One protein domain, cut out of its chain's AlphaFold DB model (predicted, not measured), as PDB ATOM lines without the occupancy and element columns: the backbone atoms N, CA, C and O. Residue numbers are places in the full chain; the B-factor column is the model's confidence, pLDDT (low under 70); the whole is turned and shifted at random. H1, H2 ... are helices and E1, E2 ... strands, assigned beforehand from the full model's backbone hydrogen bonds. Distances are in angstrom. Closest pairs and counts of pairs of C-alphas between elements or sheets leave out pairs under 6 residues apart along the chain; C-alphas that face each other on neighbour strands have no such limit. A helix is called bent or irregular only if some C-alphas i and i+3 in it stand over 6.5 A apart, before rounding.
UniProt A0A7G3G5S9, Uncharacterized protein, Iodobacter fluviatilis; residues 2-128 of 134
ATOM      1  N   THR A   2     230.994  78.291 254.701       88.81
ATOM      2  CA  THR A   2     231.651  77.273 253.833       88.81
ATOM      3  C   THR A   2     230.709  76.182 253.315       88.81
ATOM      4  O   THR A   2     230.528  76.065 252.113       88.81
ATOM      5  N   ARG A   3     229.988  75.483 254.206       90.81
ATOM      6  CA  ARG A   3     228.986  74.471 253.811       90.81
ATOM      7  C   ARG A   3     227.885  75.019 252.889       90.81
ATOM      8  O   ARG A   3     227.364  74.296 252.051       90.81
ATOM      9  N   GLN A   4     227.487  76.276 253.080       90.75
ATOM     10  CA  GLN A   4     226.446  76.903 252.261       90.75
ATOM     11  C   GLN A   4     226.994  77.292 250.885       90.75
ATOM     12  O   GLN A   4     226.313  77.066 249.896       90.75
ATOM     13  N   ILE A   5     228.225  77.811 250.816       92.62
ATOM     14  CA  ILE A   5     228.917  78.068 249.548       92.62
ATOM     15  C   ILE A   5     229.092  76.758 248.780       92.62
ATOM     16  O   ILE A   5     228.801  76.739 247.595       92.62
ATOM     17  N   HIS A   6     229.463  75.654 249.439       94.25
ATOM     18  CA  HIS A   6     229.533  74.334 248.799       94.25
ATOM     19  C   HIS A   6     228.205  73.926 248.163       94.25
ATOM     20  O   HIS A   6     228.176  73.600 246.984       94.25
ATOM     21  N   ALA A   7     227.103  74.012 248.912       93.81
ATOM     22  CA  ALA A   7     225.781  73.670 248.392       93.81
ATOM     23  C   ALA A   7     225.343  74.580 247.227       93.81
ATOM     24  O   ALA A   7     224.739  74.112 246.268       93.81
ATOM     25  N   LEU A   8     225.644  75.880 247.291       95.88
ATOM     26  CA  LEU A   8     225.345  76.807 246.196       95.88
ATOM     27  C   LEU A   8     226.213  76.538 244.966       95.88
ATOM     28  O   LEU A   8     225.714  76.626 243.850       95.88
ATOM     29  N   PHE A   9     227.481  76.186 245.167       96.38
ATOM     30  CA  PHE A   9     228.406  75.847 244.093       96.38
ATOM     31  C   PHE A   9     227.975  74.566 243.371       96.38
ATOM     32  O   PHE A   9     227.931  74.552 242.147       96.38
ATOM     33  N   ASP A  10     227.571  73.533 244.116       94.50
ATOM     34  CA  ASP A  10     227.005  72.293 243.564       94.50
ATOM     35  C   ASP A  10     225.800  72.580 242.660       94.50
ATOM     36  O   ASP A  10     225.765  72.190 241.495       94.50
ATOM     37  N   ASN A  11     224.844  73.363 243.172       94.62
ATOM     38  CA  ASN A  11     223.665  73.761 242.410       94.62
ATOM     39  C   ASN A  11     224.033  74.597 241.179       94.62
ATOM     40  O   ASN A  11     223.412  74.446 240.132       94.62
ATOM     41  N   ALA A  12     225.030  75.479 241.281       96.56
ATOM     42  CA  ALA A  12     225.487  76.285 240.156       96.56
ATOM     43  C   ALA A  12     226.122  75.422 239.053       96.56
ATOM     44  O   ALA A  12     225.844  75.661 237.879       96.56
ATOM     45  N   LEU A  13     226.901  74.394 239.416       95.19
ATOM     46  CA  LEU A  13     227.452  73.413 238.473       95.19
ATOM     47  C   LEU A  13     226.343  72.663 237.733       95.19
ATOM     48  O   LEU A  13     226.378  72.575 236.506       95.19
ATOM     49  N   VAL A  14     225.332  72.185 238.464       93.25
ATOM     50  CA  VAL A  14     224.177  71.486 237.879       93.25
ATOM     51  C   VAL A  14     223.372  72.414 236.967       93.25
ATOM     52  O   VAL A  14     223.082  72.062 235.825       93.25
ATOM     53  N   ASN A  15     223.066  73.632 237.421       93.94
ATOM     54  CA  ASN A  15     222.305  74.617 236.644       93.94
ATOM     55  C   ASN A  15     223.026  75.049 235.362       93.94
ATOM     56  O   ASN A  15     222.377  75.372 234.371       93.94
ATOM     57  N   ALA A  16     224.359  75.049 235.370       94.00
ATOM     58  CA  ALA A  16     225.170  75.318 234.190       94.00
ATOM     59  C   ALA A  16     225.424  74.069 233.331       94.00
ATOM     60  O   ALA A  16     226.127  74.161 232.326       94.00
ATOM     61  N   SER A  17     224.872  72.907 233.695       91.81
ATOM     62  CA  SER A  17     225.122  71.625 233.024       91.81
ATOM     63  C   SER A  17     226.610  71.252 232.964       91.81
ATOM     64  O   SER A  17     227.054  70.624 232.010       91.81
ATOM     65  N   LEU A  18     227.384  71.659 233.977       91.94
ATOM     66  CA  LEU A  18     228.783  71.257 234.170       91.94
ATOM     67  C   LEU A  18     228.920  70.077 235.134       91.94
ATOM     68  O   LEU A  18     230.029  69.652 235.434       91.94
ATOM     69  N   ARG A  19     227.802  69.584 235.667       90.75
ATOM     70  CA  ARG A  19     227.740  68.396 236.507       90.75
ATOM     71  C   ARG A  19     226.341  67.811 236.443       90.75
ATOM     72  O   ARG A  19     225.365  68.558 236.471       90.75
ATOM     73  N   ASP A  20     226.246  66.489 236.387       84.62
ATOM     74  CA  ASP A  20     224.959  65.805 236.472       84.62
ATOM     75  C   ASP A  20     224.518  65.649 237.934       84.62
ATOM     76  O   ASP A  20     225.346  65.514 238.840       84.62
ATOM     77  N   TYR A  21     223.203  65.638 238.160       80.31
ATOM     78  CA  TYR A  21     222.614  65.324 239.461       80.31
ATOM     79  C   TYR A  21     221.950  63.943 239.401       80.31
ATOM     80  O   TYR A  21     220.759  63.841 239.093       80.31
ATOM     81  N   PRO A  22     222.715  62.860 239.618       76.19
ATOM     82  CA  PRO A  22     222.198  61.514 239.446       76.19
ATOM     83  C   PRO A  22     221.240  61.137 240.587       76.19
ATOM     84  O   PRO A  22     221.420  61.547 241.735       76.19
ATOM     85  N   PHE A  23     220.224  60.323 240.286       77.00
ATOM     86  CA  PHE A  23     219.284  59.808 241.293       77.00
ATOM     87  C   PHE A  23     219.935  58.779 242.232       77.00
ATOM     88  O   PHE A  23     219.501  58.624 243.376       77.00
ATOM     89  N   SER A  24     220.982  58.094 241.770       78.00
ATOM     90  CA  SER A  24     221.790  57.155 242.545       78.00
ATOM     91  C   SER A  24     223.269  57.247 242.154       78.00
ATOM     92  O   SER A  24     223.610  57.760 241.093       78.00
ATOM     93  N   ASN A  25     224.178  56.720 242.978       73.62
ATOM     94  CA  ASN A  25     225.605  56.701 242.629       73.62
ATOM     95  C   ASN A  25     225.909  55.857 241.377       73.62
ATOM     96  O   ASN A  25     226.928  56.090 240.738       73.62
ATOM     97  N   GLU A  26     225.049  54.892 241.040       77.38
ATOM     98  CA  GLU A  26     225.189  54.041 239.849       77.38
ATOM     99  C   GLU A  26     224.868  54.810 238.558       77.38
ATOM    100  O   GLU A  26     225.418  54.493 237.507       77.38
ATOM    101  N   ASP A  27     224.048  55.862 238.651       77.75
ATOM    102  CA  ASP A  27     223.690  56.738 237.529       77.75
ATOM    103  C   ASP A  27     224.702  57.879 237.321       77.75
ATOM    104  O   ASP A  27     224.524  58.723 236.440       77.75
ATOM    105  N   LYS A  28     225.741  57.961 238.163       76.56
ATOM    106  CA  LYS A  28     226.728  59.037 238.094       76.56
ATOM    107  C   LYS A  28     227.625  58.847 236.874       76.56
ATOM    108  O   LYS A  28     228.453  57.943 236.830       76.56
ATOM    109  N   ASP A  29     227.505  59.762 235.924       79.25
ATOM    110  CA  ASP A  29     228.391  59.842 234.770       79.25
ATOM    111  C   ASP A  29     229.522  60.842 235.045       79.25
ATOM    112  O   ASP A  29     229.323  62.058 235.039       79.25
ATOM    113  N   GLU A  30     230.719  60.325 235.322       79.00
ATOM    114  CA  GLU A  30     231.897  61.155 235.598       79.00
ATOM    115  C   GLU A  30     232.363  61.945 234.371       79.00
ATOM    116  O   GLU A  30     232.943  63.013 234.535       79.00
ATOM    117  N   ALA A  31     232.046  61.496 233.148       80.50
ATOM    118  CA  ALA A  31     232.398  62.226 231.929       80.50
ATOM    119  C   ALA A  31     231.608  63.540 231.772       80.50
ATOM    120  O   ALA A  31     231.966  64.392 230.957       80.50
ATOM    121  N   LYS A  32     230.531  63.712 232.546       83.12
ATOM    122  CA  LYS A  32     229.738  64.944 232.593       83.12
ATOM    123  C   LYS A  32     230.180  65.908 233.689       83.12
ATOM    124  O   LYS A  32     229.652  67.017 233.732       83.12
ATOM    125  N   ASP A  33     231.106  65.516 234.566       88.81
ATOM    126  CA  ASP A  33     231.709  66.455 235.511       88.81
ATOM    127  C   ASP A  33     232.759  67.289 234.769       88.81
ATOM    128  O   ASP A  33     233.858  66.838 234.466       88.81
ATOM    129  N   GLN A  34     232.368  68.507 234.420       92.44
ATOM    130  CA  GLN A  34     233.173  69.471 233.680       92.44
ATOM    131  C   GLN A  34     233.517  70.679 234.554       92.44
ATOM    132  O   GLN A  34     233.778  71.766 234.036       92.44
ATOM    133  N   ALA A  35     233.526  70.526 235.882       93.06
ATOM    134  CA  ALA A  35     233.917  71.601 236.793       93.06
ATOM    135  C   ALA A  35     235.340  72.123 236.501       93.06
ATOM    136  O   ALA A  35     235.598  73.319 236.626       93.06
ATOM    137  N   GLU A  36     236.240  71.258 236.025       94.62
ATOM    138  CA  GLU A  36     237.603  71.635 235.628       94.62
ATOM    139  C   GLU A  36     237.672  72.593 234.428       94.62
ATOM    140  O   GLU A  36     238.687  73.259 234.235       94.62
ATOM    141  N   SER A  37     236.594  72.706 233.642       94.81
ATOM    142  CA  SER A  37     236.524  73.618 232.491       94.81
ATOM    143  C   SER A  37     236.393  75.091 232.887       94.81
ATOM    144  O   SER A  37     236.545  75.971 232.042       94.81
ATOM    145  N   ILE A  38     236.094  75.382 234.156       96.94
ATOM    146  CA  ILE A  38     235.943  76.747 234.658       96.94
ATOM    147  C   ILE A  38     237.326  77.409 234.724       96.94
ATOM    148  O   ILE A  38     238.216  76.932 235.423       96.94
ATOM    149  N   THR A  39     237.484  78.550 234.050       96.44
ATOM    150  CA  THR A  39     238.789  79.228 233.906       96.44
ATOM    151  C   THR A  39     238.875  80.583 234.597       96.44
ATOM    152  O   THR A  39     239.941  81.197 234.599       96.44
ATOM    153  N   TRP A  40     237.780  81.078 235.183       97.88
ATOM    154  CA  TRP A  40     237.795  82.377 235.851       97.88
ATOM    155  C   TRP A  40     236.840  82.462 237.037       97.88
ATOM    156  O   TRP A  40     235.728  81.933 236.998       97.88
ATOM    157  N   LEU A  41     237.256  83.198 238.070       97.88
ATOM    158  CA  LEU A  41     236.437  83.549 239.225       97.88
ATOM    159  C   LEU A  41     236.165  85.059 239.256       97.88
ATOM    160  O   LEU A  41     237.076  85.873 239.243       97.88
ATOM    161  N   VAL A  42     234.912  85.467 239.403       97.62
ATOM    162  CA  VAL A  42     234.534  86.850 239.709       97.62
ATOM    163  C   VAL A  42     233.920  86.880 241.091       97.62
ATOM    164  O   VAL A  42     232.957  86.165 241.360       97.62
ATOM    165  N   HIS A  43     234.461  87.702 241.985       95.69
ATOM    166  CA  HIS A  43     233.958  87.767 243.348       95.69
ATOM    167  C   HIS A  43     234.128  89.139 243.998       95.69
ATOM    168  O   HIS A  43     234.868  90.004 243.535       95.69
ATOM    169  N   ASN A  44     233.442  89.337 245.119       93.81
ATOM    170  CA  ASN A  44     233.499  90.555 245.927       93.81
ATOM    171  C   ASN A  44     233.779  90.237 247.405       93.81
ATOM    172  O   ASN A  44     233.192  90.831 248.311       93.81
ATOM    173  N   CYS A  45     234.706  89.305 247.667       90.62
ATOM    174  CA  CYS A  45     235.065  88.909 249.038       90.62
ATOM    175  C   CYS A  45     235.494  90.105 249.908       90.62
ATOM    176  O   CYS A  45     235.369  90.040 251.129       90.62
ATOM    177  N   GLY A  46     235.918  91.210 249.295       81.69
ATOM    178  CA  GLY A  46     236.230  92.463 249.967       81.69
ATOM    179  C   GLY A  46     237.727  92.728 250.031       81.69
ATOM    180  O   GLY A  46     238.514  92.090 249.327       81.69
ATOM    181  N   ASP A  47     238.095  93.682 250.882       67.75
ATOM    182  CA  ASP A  47     239.478  94.097 251.140       67.75
ATOM    183  C   ASP A  47     240.086  93.331 252.342       67.75
ATOM    184  O   ASP A  47     239.391  92.564 253.017       67.75
ATOM    185  N   LEU A  48     241.381  93.536 252.608       59.00
ATOM    186  CA  LEU A  48     242.263  92.804 253.536       59.00
ATOM    187  C   LEU A  48     241.673  92.486 254.927       59.00
ATOM    188  O   LEU A  48     242.092  91.515 255.550       59.00
ATOM    189  N   GLY A  49     240.702  93.263 255.421       57.53
ATOM    190  CA  GLY A  49     240.071  93.051 256.732       57.53
ATOM    191  C   GLY A  49     238.907  92.047 256.773       57.53
ATOM    192  O   GLY A  49     238.598  91.531 257.843       57.53
ATOM    193  N   VAL A  50     238.249  91.762 255.640       59.56
ATOM    194  CA  VAL A  50     237.036  90.909 255.566       59.56
ATOM    195  C   VAL A  50     237.136  89.791 254.526       59.56
ATOM    196  O   VAL A  50     236.304  88.884 254.508       59.56
ATOM    197  N   SER A  51     238.166  89.825 253.678       70.94
ATOM    198  CA  SER A  51     238.352  88.861 252.596       70.94
ATOM    199  C   SER A  51     238.684  87.455 253.093       70.94
ATOM    200  O   SER A  51     238.254  86.493 252.467       70.94
ATOM    201  N   GLY A  52     239.387  87.313 254.222       82.38
ATOM    202  CA  GLY A  52     239.983  86.040 254.641       82.38
ATOM    203  C   GLY A  52     238.991  84.880 254.766       82.38
ATOM    204  O   GLY A  52     239.230  83.805 254.224       82.38
ATOM    205  N   THR A  53     237.850  85.084 255.428       88.75
ATOM    206  CA  THR A  53     236.866  84.008 255.635       88.75
ATOM    207  C   THR A  53     236.060  83.712 254.375       88.75
ATOM    208  O   THR A  53     235.849  82.543 254.048       88.75
ATOM    209  N   ARG A  54     235.619  84.750 253.651       91.62
ATOM    210  CA  ARG A  54     234.859  84.612 252.398       91.62
ATOM    211  C   ARG A  54     235.706  83.947 251.319       91.62
ATOM    212  O   ARG A  54     235.263  82.982 250.706       91.62
ATOM    213  N   LEU A  55     236.945  84.405 251.152       91.44
ATOM    214  CA  LEU A  55     237.898  83.834 250.208       91.44
ATOM    215  C   LEU A  55     238.230  82.388 250.575       91.44
ATOM    216  O   LEU A  55     238.144  81.532 249.708       91.44
ATOM    217  N   ALA A  56     238.485  82.079 251.851       92.00
ATOM    218  CA  ALA A  56     238.704  80.697 252.282       92.00
ATOM    219  C   ALA A  56     237.501  79.782 251.989       92.00
ATOM    220  O   ALA A  56     237.685  78.634 251.588       92.00
ATOM    221  N   ALA A  57     236.270  80.277 252.155       92.94
ATOM    222  CA  ALA A  57     235.069  79.518 251.812       92.94
ATOM    223  C   ALA A  57     234.956  79.261 250.301       92.94
ATOM    224  O   ALA A  57     234.634  78.141 249.908       92.94
ATOM    225  N   VAL A  58     235.259  80.261 249.465       94.62
ATOM    226  CA  VAL A  58     235.289  80.112 248.001       94.62
ATOM    227  C   VAL A  58     236.397  79.152 247.572       94.62
ATOM    228  O   VAL A  58     236.120  78.198 246.855       94.62
ATOM    229  N   SER A  59     237.625  79.329 248.061       94.50
ATOM    230  CA  SER A  59     238.753  78.442 247.754       94.50
ATOM    231  C   SER A  59     238.486  76.998 248.176       94.50
ATOM    232  O   SER A  59     238.793  76.073 247.432       94.50
ATOM    233  N   SER A  60     237.853  76.791 249.336       95.56
ATOM    234  CA  SER A  60     237.444  75.457 249.778       95.56
ATOM    235  C   SER A  60     236.412  74.826 248.839       95.56
ATOM    236  O   SER A  60     236.444  73.614 248.652       95.56
ATOM    237  N   ALA A  61     235.503  75.614 248.257       95.19
ATOM    238  CA  ALA A  61     234.553  75.119 247.265       95.19
ATOM    239  C   ALA A  61     235.253  74.737 245.960       95.19
ATOM    240  O   ALA A  61     235.083  73.615 245.496       95.19
ATOM    241  N   LEU A  62     236.101  75.618 245.424       95.56
ATOM    242  CA  LEU A  62     236.880  75.342 244.215       95.56
ATOM    243  C   LEU A  62     237.681  74.040 244.359       95.56
ATOM    244  O   LEU A  62     237.597  73.168 243.501       95.56
ATOM    245  N   GLN A  63     238.359  73.855 245.495       94.94
ATOM    246  CA  GLN A  63     239.112  72.633 245.777       94.94
ATOM    247  C   GLN A  63     238.216  71.390 245.885       94.94
ATOM    248  O   GLN A  63     238.567  70.339 245.355       94.94
ATOM    249  N   GLN A  64     237.069  71.490 246.566       93.81
ATOM    250  CA  GLN A  64     236.139  70.366 246.722       93.81
ATOM    251  C   GLN A  64     235.598  69.861 245.380       93.81
ATOM    252  O   GLN A  64     235.404  68.658 245.219       93.81
ATOM    253  N   TYR A  65     235.355  70.771 244.438       92.44
ATOM    254  CA  TYR A  65     234.821  70.461 243.112       92.44
ATOM    255  C   TYR A  65     235.910  70.363 242.035       92.44
ATOM    256  O   TYR A  65     235.595  70.421 240.856       92.44
ATOM    257  N   ALA A  66     237.178  70.208 242.441       92.69
ATOM    258  CA  ALA A  66     238.327  70.047 241.548       92.69
ATOM    259  C   ALA A  66     238.460  71.147 240.472       92.69
ATOM    260  O   ALA A  66     238.983  70.908 239.387       92.69
ATOM    261  N   VAL A  67     238.023  72.369 240.783       95.44
ATOM    262  CA  VAL A  67     238.154  73.527 239.896       95.44
ATOM    263  C   VAL A  67     239.580  74.081 240.013       95.44
ATOM    264  O   VAL A  67     239.961  74.521 241.104       95.44
ATOM    265  N   PRO A  68     240.386  74.093 238.934       92.19
ATOM    266  CA  PRO A  68     241.819  74.379 238.992       92.19
ATOM    267  C   PRO A  68     242.125  75.886 238.992       92.19
ATOM    268  O   PRO A  68     242.977  76.349 238.242       92.19
ATOM    269  N   LEU A  69     241.433  76.661 239.831       93.50
ATOM    270  CA  LEU A  69     241.605  78.112 239.919       93.50
ATOM    271  C   LEU A  69     242.327  78.535 241.190       93.50
ATOM    272  O   LEU A  69     241.969  78.134 242.303       93.50
ATOM    273  N   ASN A  70     243.279  79.450 241.038       91.44
ATOM    274  CA  ASN A  70     243.766  80.249 242.145       91.44
ATOM    275  C   ASN A  70     242.790  81.410 242.387       91.44
ATOM    276  O   ASN A  70     242.652  82.309 241.564       91.44
ATOM    277  N   ALA A  71     242.130  81.423 243.547       88.62
ATOM    278  CA  ALA A  71     241.111  82.427 243.880       88.62
ATOM    279  C   ALA A  71     241.646  83.871 244.040       88.62
ATOM    280  O   ALA A  71     240.876  84.769 244.378       88.62
ATOM    281  N   ILE A  72     242.950  84.088 243.855       88.75
ATOM    282  CA  ILE A  72     243.607  85.398 243.847       88.75
ATOM    283  C   ILE A  72     244.102  85.729 242.439       88.75
ATOM    284  O   ILE A  72     243.805  86.814 241.942       88.75
ATOM    285  N   ASP A  73     244.851  84.815 241.818       90.56
ATOM    286  CA  ASP A  73     245.530  85.072 240.543       90.56
ATOM    287  C   ASP A  73     244.598  84.889 239.330       90.56
ATOM    288  O   ASP A  73     244.648  85.684 238.391       90.56
ATOM    289  N   ASP A  74     243.687  83.912 239.385       94.94
ATOM    290  CA  ASP A  74     242.713  83.597 238.328       94.94
ATOM    291  C   ASP A  74     241.332  84.191 238.651       94.94
ATOM    292  O   ASP A  74     240.278  83.562 238.473       94.94
ATOM    293  N   ALA A  75     241.341  85.399 239.219       96.50
ATOM    294  CA  ALA A  75     240.153  86.012 239.780       96.50
ATOM    295  C   ALA A  75     240.067  87.530 239.578       96.50
ATOM    296  O   ALA A  75     241.057  88.257 239.626       96.50
ATOM    297  N   SER A  76     238.834  88.018 239.447       95.75
ATOM    298  CA  SER A  76     238.484  89.436 239.534       95.75
ATOM    299  C   SER A  76     237.851  89.735 240.891       95.75
ATOM    300  O   SER A  76     236.673  89.430 241.118       95.75
ATOM    301  N   ASN A  77     238.611  90.366 241.791       93.81
ATOM    302  CA  ASN A  77     238.077  90.870 243.058       93.81
ATOM    303  C   ASN A  77     237.518  92.275 242.828       93.81
ATOM    304  O   ASN A  77     238.240  93.272 242.900       93.81
ATOM    305  N   CYS A  78     236.213  92.355 242.592       92.56
ATOM    306  CA  CYS A  78     235.563  93.587 242.158       92.56
ATOM    307  C   CYS A  78     235.642  94.710 243.202       92.56
ATOM    308  O   CYS A  78     235.687  95.876 242.828       92.56
ATOM    309  N   VAL A  79     235.728  94.378 244.496       91.00
ATOM    310  CA  VAL A  79     235.912  95.386 245.557       91.00
ATOM    311  C   VAL A  79     237.318  95.975 245.506       91.00
ATOM    312  O   VAL A  79     237.481  97.182 245.648       91.00
ATOM    313  N   ARG A  80     238.337  95.140 245.279       90.69
ATOM    314  CA  ARG A  80     239.734  95.587 245.178       90.69
ATOM    315  C   ARG A  80     239.976  96.413 243.914       90.69
ATOM    316  O   ARG A  80     240.751  97.360 243.946       90.69
ATOM    317  N   GLU A  81     239.345  96.029 242.811       92.81
ATOM    318  CA  GLU A  81     239.566  96.648 241.500       92.81
ATOM    319  C   GLU A  81     238.761  97.933 241.300       92.81
ATOM    320  O   GLU A  81     239.275  98.886 240.719       92.81
ATOM    321  N   TRP A  82     237.522  97.978 241.799       92.19
ATOM    322  CA  TRP A  82     236.575  99.058 241.498       92.19
ATOM    323  C   TRP A  82     236.048  99.789 242.736       92.19
ATOM    324  O   TRP A  82     235.342 100.787 242.602       92.19
ATOM    325  N   GLY A  83     236.393  99.331 243.943       90.19
ATOM    326  CA  GLY A  83     235.869  99.883 245.188       90.19
ATOM    327  C   GLY A  83     234.389  99.557 245.406       90.19
ATOM    328  O   GLY A  83     233.860  98.558 244.913       90.19
ATOM    329  N   ASP A  84     233.712 100.401 246.186       87.75
ATOM    330  CA  ASP A  84     232.273 100.273 246.405       87.75
ATOM    331  C   ASP A  84     231.477 100.989 245.308       87.75
ATOM    332  O   ASP A  84     231.386 102.214 245.273       87.75
ATOM    333  N   VAL A  85     230.863 100.202 244.427       90.69
ATOM    334  CA  VAL A  85     229.991 100.688 243.345       90.69
ATOM    335  C   VAL A  85     228.506 100.748 243.744       90.69
ATOM    336  O   VAL A  85     227.630 100.916 242.893       90.69
ATOM    337  N   GLY A  86     228.197 100.594 245.036       89.44
ATOM    338  CA  GLY A  86     226.842 100.683 245.579       89.44
ATOM    339  C   GLY A  86     225.883  99.669 244.952       89.44
ATOM    340  O   GLY A  86     226.229  98.508 244.738       89.44
ATOM    341  N   SER A  87     224.667 100.109 244.622       89.38
ATOM    342  CA  SER A  87     223.621  99.252 244.040       89.38
ATOM    343  C   SER A  87     223.949  98.708 242.644       89.38
ATOM    344  O   SER A  87     223.280  97.788 242.184       89.38
ATOM    345  N   ALA A  88     224.969  99.239 241.959       93.00
ATOM    346  CA  ALA A  88     225.393  98.737 240.650       93.00
ATOM    347  C   ALA A  88     226.276  97.477 240.742       93.00
ATOM    348  O   ALA A  88     226.651  96.914 239.713       93.00
ATOM    349  N   ARG A  89     226.611  97.028 241.957       91.75
ATOM    350  CA  ARG A  89     227.577  95.952 242.209       91.75
ATOM    351  C   ARG A  89     227.264  94.663 241.465       91.75
ATOM    352  O   ARG A  89     228.123  94.186 240.729       91.75
ATOM    353  N   SER A  90     226.047  94.144 241.591       92.25
ATOM    354  CA  SER A  90     225.682  92.875 240.953       92.25
ATOM    355  C   SER A  90     225.693  92.950 239.432       92.25
ATOM    356  O   SER A  90     226.141  92.019 238.762       92.25
ATOM    357  N   ILE A  91     225.286  94.092 238.867       95.88
ATOM    358  CA  ILE A  91     225.340  94.321 237.418       95.88
ATOM    359  C   ILE A  91     226.796  94.354 236.942       95.88
ATOM    360  O   ILE A  91     227.126  93.691 235.959       95.88
ATOM    361  N   LEU A  92     227.677  95.071 237.648       96.06
ATOM    362  CA  LEU A  92     229.101  95.129 237.318       96.06
ATOM    363  C   LEU A  92     229.754  93.742 237.391       96.06
ATOM    364  O   LEU A  92     230.426  93.339 236.445       96.06
ATOM    365  N   GLN A  93     229.538  92.998 238.478       96.31
ATOM    366  CA  GLN A  93     230.114  91.661 238.640       96.31
ATOM    367  C   GLN A  93     229.621  90.690 237.564       96.31
ATOM    368  O   GLN A  93     230.420  89.953 236.989       96.31
ATOM    369  N   THR A  94     228.327  90.734 237.240       97.31
ATOM    370  CA  THR A  94     227.757  89.933 236.150       97.31
ATOM    371  C   THR A  94     228.399  90.294 234.815       97.31
ATOM    372  O   THR A  94     228.810  89.405 234.074       97.31
ATOM    373  N   ALA A  95     228.548  91.588 234.514       97.75
ATOM    374  CA  ALA A  95     229.189  92.040 233.282       97.75
ATOM    375  C   ALA A  95     230.646  91.562 233.184       97.75
ATOM    376  O   ALA A  95     231.051  91.065 232.137       97.75
ATOM    377  N   ILE A  96     231.416  91.642 234.274       97.81
ATOM    378  CA  ILE A  96     232.794  91.133 234.323       97.81
ATOM    379  C   ILE A  96     232.808  89.618 234.078       97.81
ATOM    380  O   ILE A  96     233.586  89.148 233.250       97.81
ATOM    381  N   ALA A  97     231.921  88.856 234.721       97.94
ATOM    382  CA  ALA A  97     231.853  87.406 234.533       97.94
ATOM    383  C   ALA A  97     231.502  87.021 233.087       97.94
ATOM    384  O   ALA A  97     232.145  86.142 232.516       97.94
ATOM    385  N   VAL A  98     230.556  87.730 232.462       97.50
ATOM    386  CA  VAL A  98     230.213  87.563 231.039       97.50
ATOM    387  C   VAL A  98     231.398  87.894 230.137       97.50
ATOM    388  O   VAL A  98     231.712  87.112 229.244       97.50
ATOM    389  N   ILE A  99     232.086  89.014 230.377       96.81
ATOM    390  CA  ILE A  99     233.252  89.423 229.581       96.81
ATOM    391  C   ILE A  99     234.359  88.374 229.668       96.81
ATOM    392  O   ILE A  99     234.913  87.994 228.639       96.81
ATOM    393  N   HIS A 100     234.683  87.895 230.871       97.06
ATOM    394  CA  HIS A 100     235.716  86.878 231.052       97.06
ATOM    395  C   HIS A 100     235.322  85.553 230.415       97.06
ATOM    396  O   HIS A 100     236.132  84.981 229.691       97.06
ATOM    397  N   SER A 101     234.079  85.113 230.620       97.06
ATOM    398  CA  SER A 101     233.594  83.871 230.030       97.06
ATOM    399  C   SER A 101     233.635  83.910 228.501       97.06
ATOM    400  O   SER A 101     234.154  82.991 227.871       97.06
ATOM    401  N   ALA A 102     233.176  85.009 227.897       96.00
ATOM    402  CA  ALA A 102     233.217  85.194 226.451       96.00
ATOM    403  C   ALA A 102     234.653  85.300 225.914       96.00
ATOM    404  O   ALA A 102     234.981  84.674 224.915       96.00
ATOM    405  N   ARG A 103     235.526  86.073 226.577       95.56
ATOM    406  CA  ARG A 103     236.915  86.293 226.136       95.56
ATOM    407  C   ARG A 103     237.765  85.026 226.204       95.56
ATOM    408  O   ARG A 103     238.657  84.860 225.382       95.56
ATOM    409  N   LEU A 104     237.544  84.200 227.223       94.88
ATOM    410  CA  LEU A 104     238.287  82.960 227.443       94.88
ATOM    411  C   LEU A 104     237.636  81.758 226.753       94.88
ATOM    412  O   LEU A 104     238.191  80.668 226.828       94.88
ATOM    413  N   GLU A 105     236.468  81.951 226.128       95.50
ATOM    414  CA  GLU A 105     235.649  80.882 225.545       95.50
ATOM    415  C   GLU A 105     235.420  79.719 226.528       95.50
ATOM    416  O   GLU A 105     235.367  78.551 226.152       95.50
ATOM    417  N   ALA A 106     235.271  80.044 227.815       95.62
ATOM    418  CA  ALA A 106     235.175  79.068 228.894       95.62
ATOM    419  C   ALA A 106     234.253  79.560 230.027       95.62
ATOM    420  O   ALA A 106     234.011  80.766 230.150       95.62
ATOM    421  N   PRO A 107     233.682  78.667 230.853       97.06
ATOM    422  CA  PRO A 107     232.835  79.074 231.967       97.06
ATOM    423  C   PRO A 107     233.568  79.935 233.007       97.06
ATOM    424  O   PRO A 107     234.730  79.690 233.339       97.06
ATOM    425  N   ALA A 108     232.855  80.910 233.567       98.06
ATOM    426  CA  ALA A 108     233.315  81.726 234.687       98.06
ATOM    427  C   ALA A 108     232.358  81.585 235.875       98.06
ATOM    428  O   ALA A 108     231.137  81.643 235.717       98.06
ATOM    429  N   VAL A 109     232.907  81.438 237.079       97.94
ATOM    430  CA  VAL A 109     232.129  81.440 238.322       97.94
ATOM    431  C   VAL A 109     231.958  82.873 238.801       97.94
ATOM    432  O   VAL A 109     232.921  83.630 238.883       97.94
ATOM    433  N   LEU A 110     230.741  83.225 239.194       98.00
ATOM    434  CA  LEU A 110     230.407  84.449 239.903       98.00
ATOM    435  C   LEU A 110     230.026  84.100 241.344       98.00
ATOM    436  O   LEU A 110     229.077  83.352 241.566       98.00
ATOM    437  N   VAL A 111     230.743  84.663 242.316       96.75
ATOM    438  CA  VAL A 111     230.382  84.602 243.737       96.75
ATOM    439  C   VAL A 111     230.103  86.006 244.250       96.75
ATOM    440  O   VAL A 111     230.986  86.865 244.252       96.75
ATOM    441  N   GLU A 112     228.893  86.241 244.742       94.56
ATOM    442  CA  GLU A 112     228.529  87.526 245.337       94.56
ATOM    443  C   GLU A 112     228.272  87.375 246.828       94.56
ATOM    444  O   GLU A 112     227.642  86.424 247.276       94.56
ATOM    445  N   PHE A 113     228.746  88.351 247.591       92.06
ATOM    446  CA  PHE A 113     228.471  88.558 249.000       92.06
ATOM    447  C   PHE A 113     227.778  89.910 249.146       92.06
ATOM    448  O   PHE A 113     228.354  90.960 248.847       92.06
ATOM    449  N   GLU A 114     226.543  89.905 249.617       88.12
ATOM    450  CA  GLU A 114     225.745  91.100 249.836       88.12
ATOM    451  C   GLU A 114     225.342  91.185 251.302       88.12
ATOM    452  O   GLU A 114     224.937  90.205 251.917       88.12
ATOM    453  N   ARG A 115     225.442  92.376 251.889       83.31
ATOM    454  CA  ARG A 115     224.934  92.619 253.234       83.31
ATOM    455  C   ARG A 115     223.678  93.470 253.132       83.31
ATOM    456  O   ARG A 115     223.766  94.653 252.816       83.31
ATOM    457  N   LEU A 116     222.535  92.865 253.434       79.88
ATOM    458  CA  LEU A 116     221.243  93.534 253.541       79.88
ATOM    459  C   LEU A 116     220.906  93.640 255.031       79.88
ATOM    460  O   LEU A 116     220.566  92.655 255.688       79.88
ATOM    461  N   ASN A 117     221.032  94.848 255.584       83.31
ATOM    462  CA  ASN A 117     220.883  95.117 257.018       83.31
ATOM    463  C   ASN A 117     221.866  94.279 257.872       83.31
ATOM    464  O   ASN A 117     223.088  94.372 257.722       83.31
ATOM    465  N   GLU A 118     221.343  93.455 258.783       81.00
ATOM    466  CA  GLU A 118     222.125  92.561 259.645       81.00
ATOM    467  C   GLU A 118     222.374  91.178 259.025       81.00
ATOM    468  O   GLU A 118     223.119  90.383 259.591       81.00
ATOM    469  N   THR A 119     221.780  90.886 257.863       80.50
ATOM    470  CA  THR A 119     221.894  89.579 257.209       80.50
ATOM    471  C   THR A 119     222.870  89.642 256.042       80.50
ATOM    472  O   THR A 119     222.800  90.519 255.180       80.50
ATOM    473  N   GLU A 120     223.807  88.700 256.024       83.62
ATOM    474  CA  GLU A 120     224.690  88.473 254.886       83.62
ATOM    475  C   GLU A 120     224.056  87.430 253.963       83.62
ATOM    476  O   GLU A 120     223.773  86.300 254.368       83.62
ATOM    477  N   HIS A 121     223.830  87.834 252.724       87.81
ATOM    478  CA  HIS A 121     223.418  86.994 251.619       87.81
ATOM    479  C   HIS A 121     224.635  86.683 250.760       87.81
ATOM    480  O   HIS A 121     225.560  87.487 250.637       87.81
ATOM    481  N   PHE A 122     224.638  85.510 250.151       89.69
ATOM    482  CA  PHE A 122     225.636  85.172 249.157       89.69
ATOM    483  C   PHE A 122     225.016  84.297 248.078       89.69
ATOM    484  O   PHE A 122     224.132  83.482 248.355       89.69
ATOM    485  N   SER A 123     225.470  84.493 246.849       94.62
ATOM    486  CA  SER A 123     225.032  83.768 245.662       94.62
ATOM    487  C   SER A 123     226.245  83.173 244.956       94.62
ATOM    488  O   SER A 123     227.363  83.683 245.054       94.62
ATOM    489  N   VAL A 124     226.016  82.062 244.261       97.38
ATOM    490  CA  VAL A 124     226.986  81.467 243.343       97.38
ATOM    491  C   VAL A 124     226.257  81.204 242.035       97.38
ATOM    492  O   VAL A 124     225.175  80.617 242.039       97.38
ATOM    493  N   ALA A 125     226.839  81.647 240.929       97.81
ATOM    494  CA  ALA A 125     226.350  81.395 239.583       97.81
ATOM    495  C   ALA A 125     227.519  81.022 238.670       97.81
ATOM    496  O   ALA A 125     228.667  81.365 238.946       97.81
ATOM    497  N   ILE A 126     227.227  80.331 237.573       97.94
ATOM    498  CA  ILE A 126     228.206  80.035 236.530       97.94
ATOM    499  C   ILE A 126     227.687  80.621 235.226       97.94
ATOM    500  O   ILE A 126     226.569  80.334 234.800       97.94
ATOM    501  N   ILE A 127     228.510  81.461 234.610       97.38
ATOM    502  CA  ILE A 127     228.261  82.040 233.299       97.38
ATOM    503  C   ILE A 127     228.994  81.163 232.293       97.38
ATOM    504  O   ILE A 127     230.188  80.914 232.450       97.38
ATOM    505  N   ARG A 128     228.280  80.692 231.269       94.88
ATOM    506  CA  ARG A 128     228.862  79.918 230.172       94.88
ATOM    507  C   ARG A 128     228.979  80.778 228.914       94.88
ATOM    508  O   ARG A 128     228.086  81.592 228.660       94.88
TER     509      ARG A 128
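This is residues 2 to 128 of the 134 residues of an uncharacterized protein of Iodobacter fluviatilis (UniProt A0A7G3G5S9). A four-stranded sheet forms the middle of three layers, with H1 and H2 over one face and the long helix H4 over the other. A long loop, residues 16 to 39, runs out from the body, and its residues 22 to 27 stick out, as does the tip of the hairpin E3 and E4, residues 115 to 120. The printed part has 127 residues, with four named helices and four named strands in the order H1 E1 H2 E2 H3 H4 E3 E4. The sheet is mixed, in the order E2 E1 E3 E4, and the class is mixed, helices and strands. The whole is compact, with a radius of gyration of the C-alphas of 14.6 A and spans of 46 by 34 by 23 A.

H1, residues 2 to 15, begins with C-alpha 2 at (231.651, 77.273, 253.833) and is 19.7 A long. E1 is residues 40 to 43, H2 residues 51 to 64, 19.5 A, E2 residues 75 to 77 and H3 residues 78 to 82. H4, residues 86 to 104, is 27.8 A long and irregular, with C-alphas 87 and 90 7.4 A apart. E3, residues 108 to 116, is 25.3 A long; E4, residues 119 to 127, is 25.9 A long and ends with C-alpha 127 at (228.261, 82.040, 233.299).

E1 is parallel to E2, with N 76 and O 41 2.8 A apart, and to E3, with N 111 and O 42 2.8 A apart. E3 and E4 form an antiparallel hairpin, with N 110 and O 125 2.8 A apart. H1 is on the sheet at a height of 7.9 A, over E4; C-alphas 12 and 125 are their closest, 5.2 A. H2 is on the same face, 10.4 A high, over E3. H1 and H2 touch at a steep tilt of 51 degrees, closest at the C-alphas of Thr 2 and Ala 57, 4.6 A. H4 is on the opposite face, 8.3 A high, along the strands over E1 and E3; C-alphas 101 and 108 are its closest to E3, 5.1 A. H3 only grazes the sheet. E1, H2 and E2 make a strand-helix-strand unit, two parallel neighbours joined through a helix; E2, H3, H4 and E3 make a split one, with E1 between its strands. Both crossovers are right-handed. In H1, H2 and H3 every O i to N i+4 pair is within hydrogen-bond range, in H4 13 of 15.

The C-alphas of Glu 26 and Gly 83 are the farthest apart, 47.4 A. The printed part has no cut. The link from H1 to E1, 24 residues, is long. Mean pLDDT of the printed part is 90.4; residues 47 to 50 are under 70.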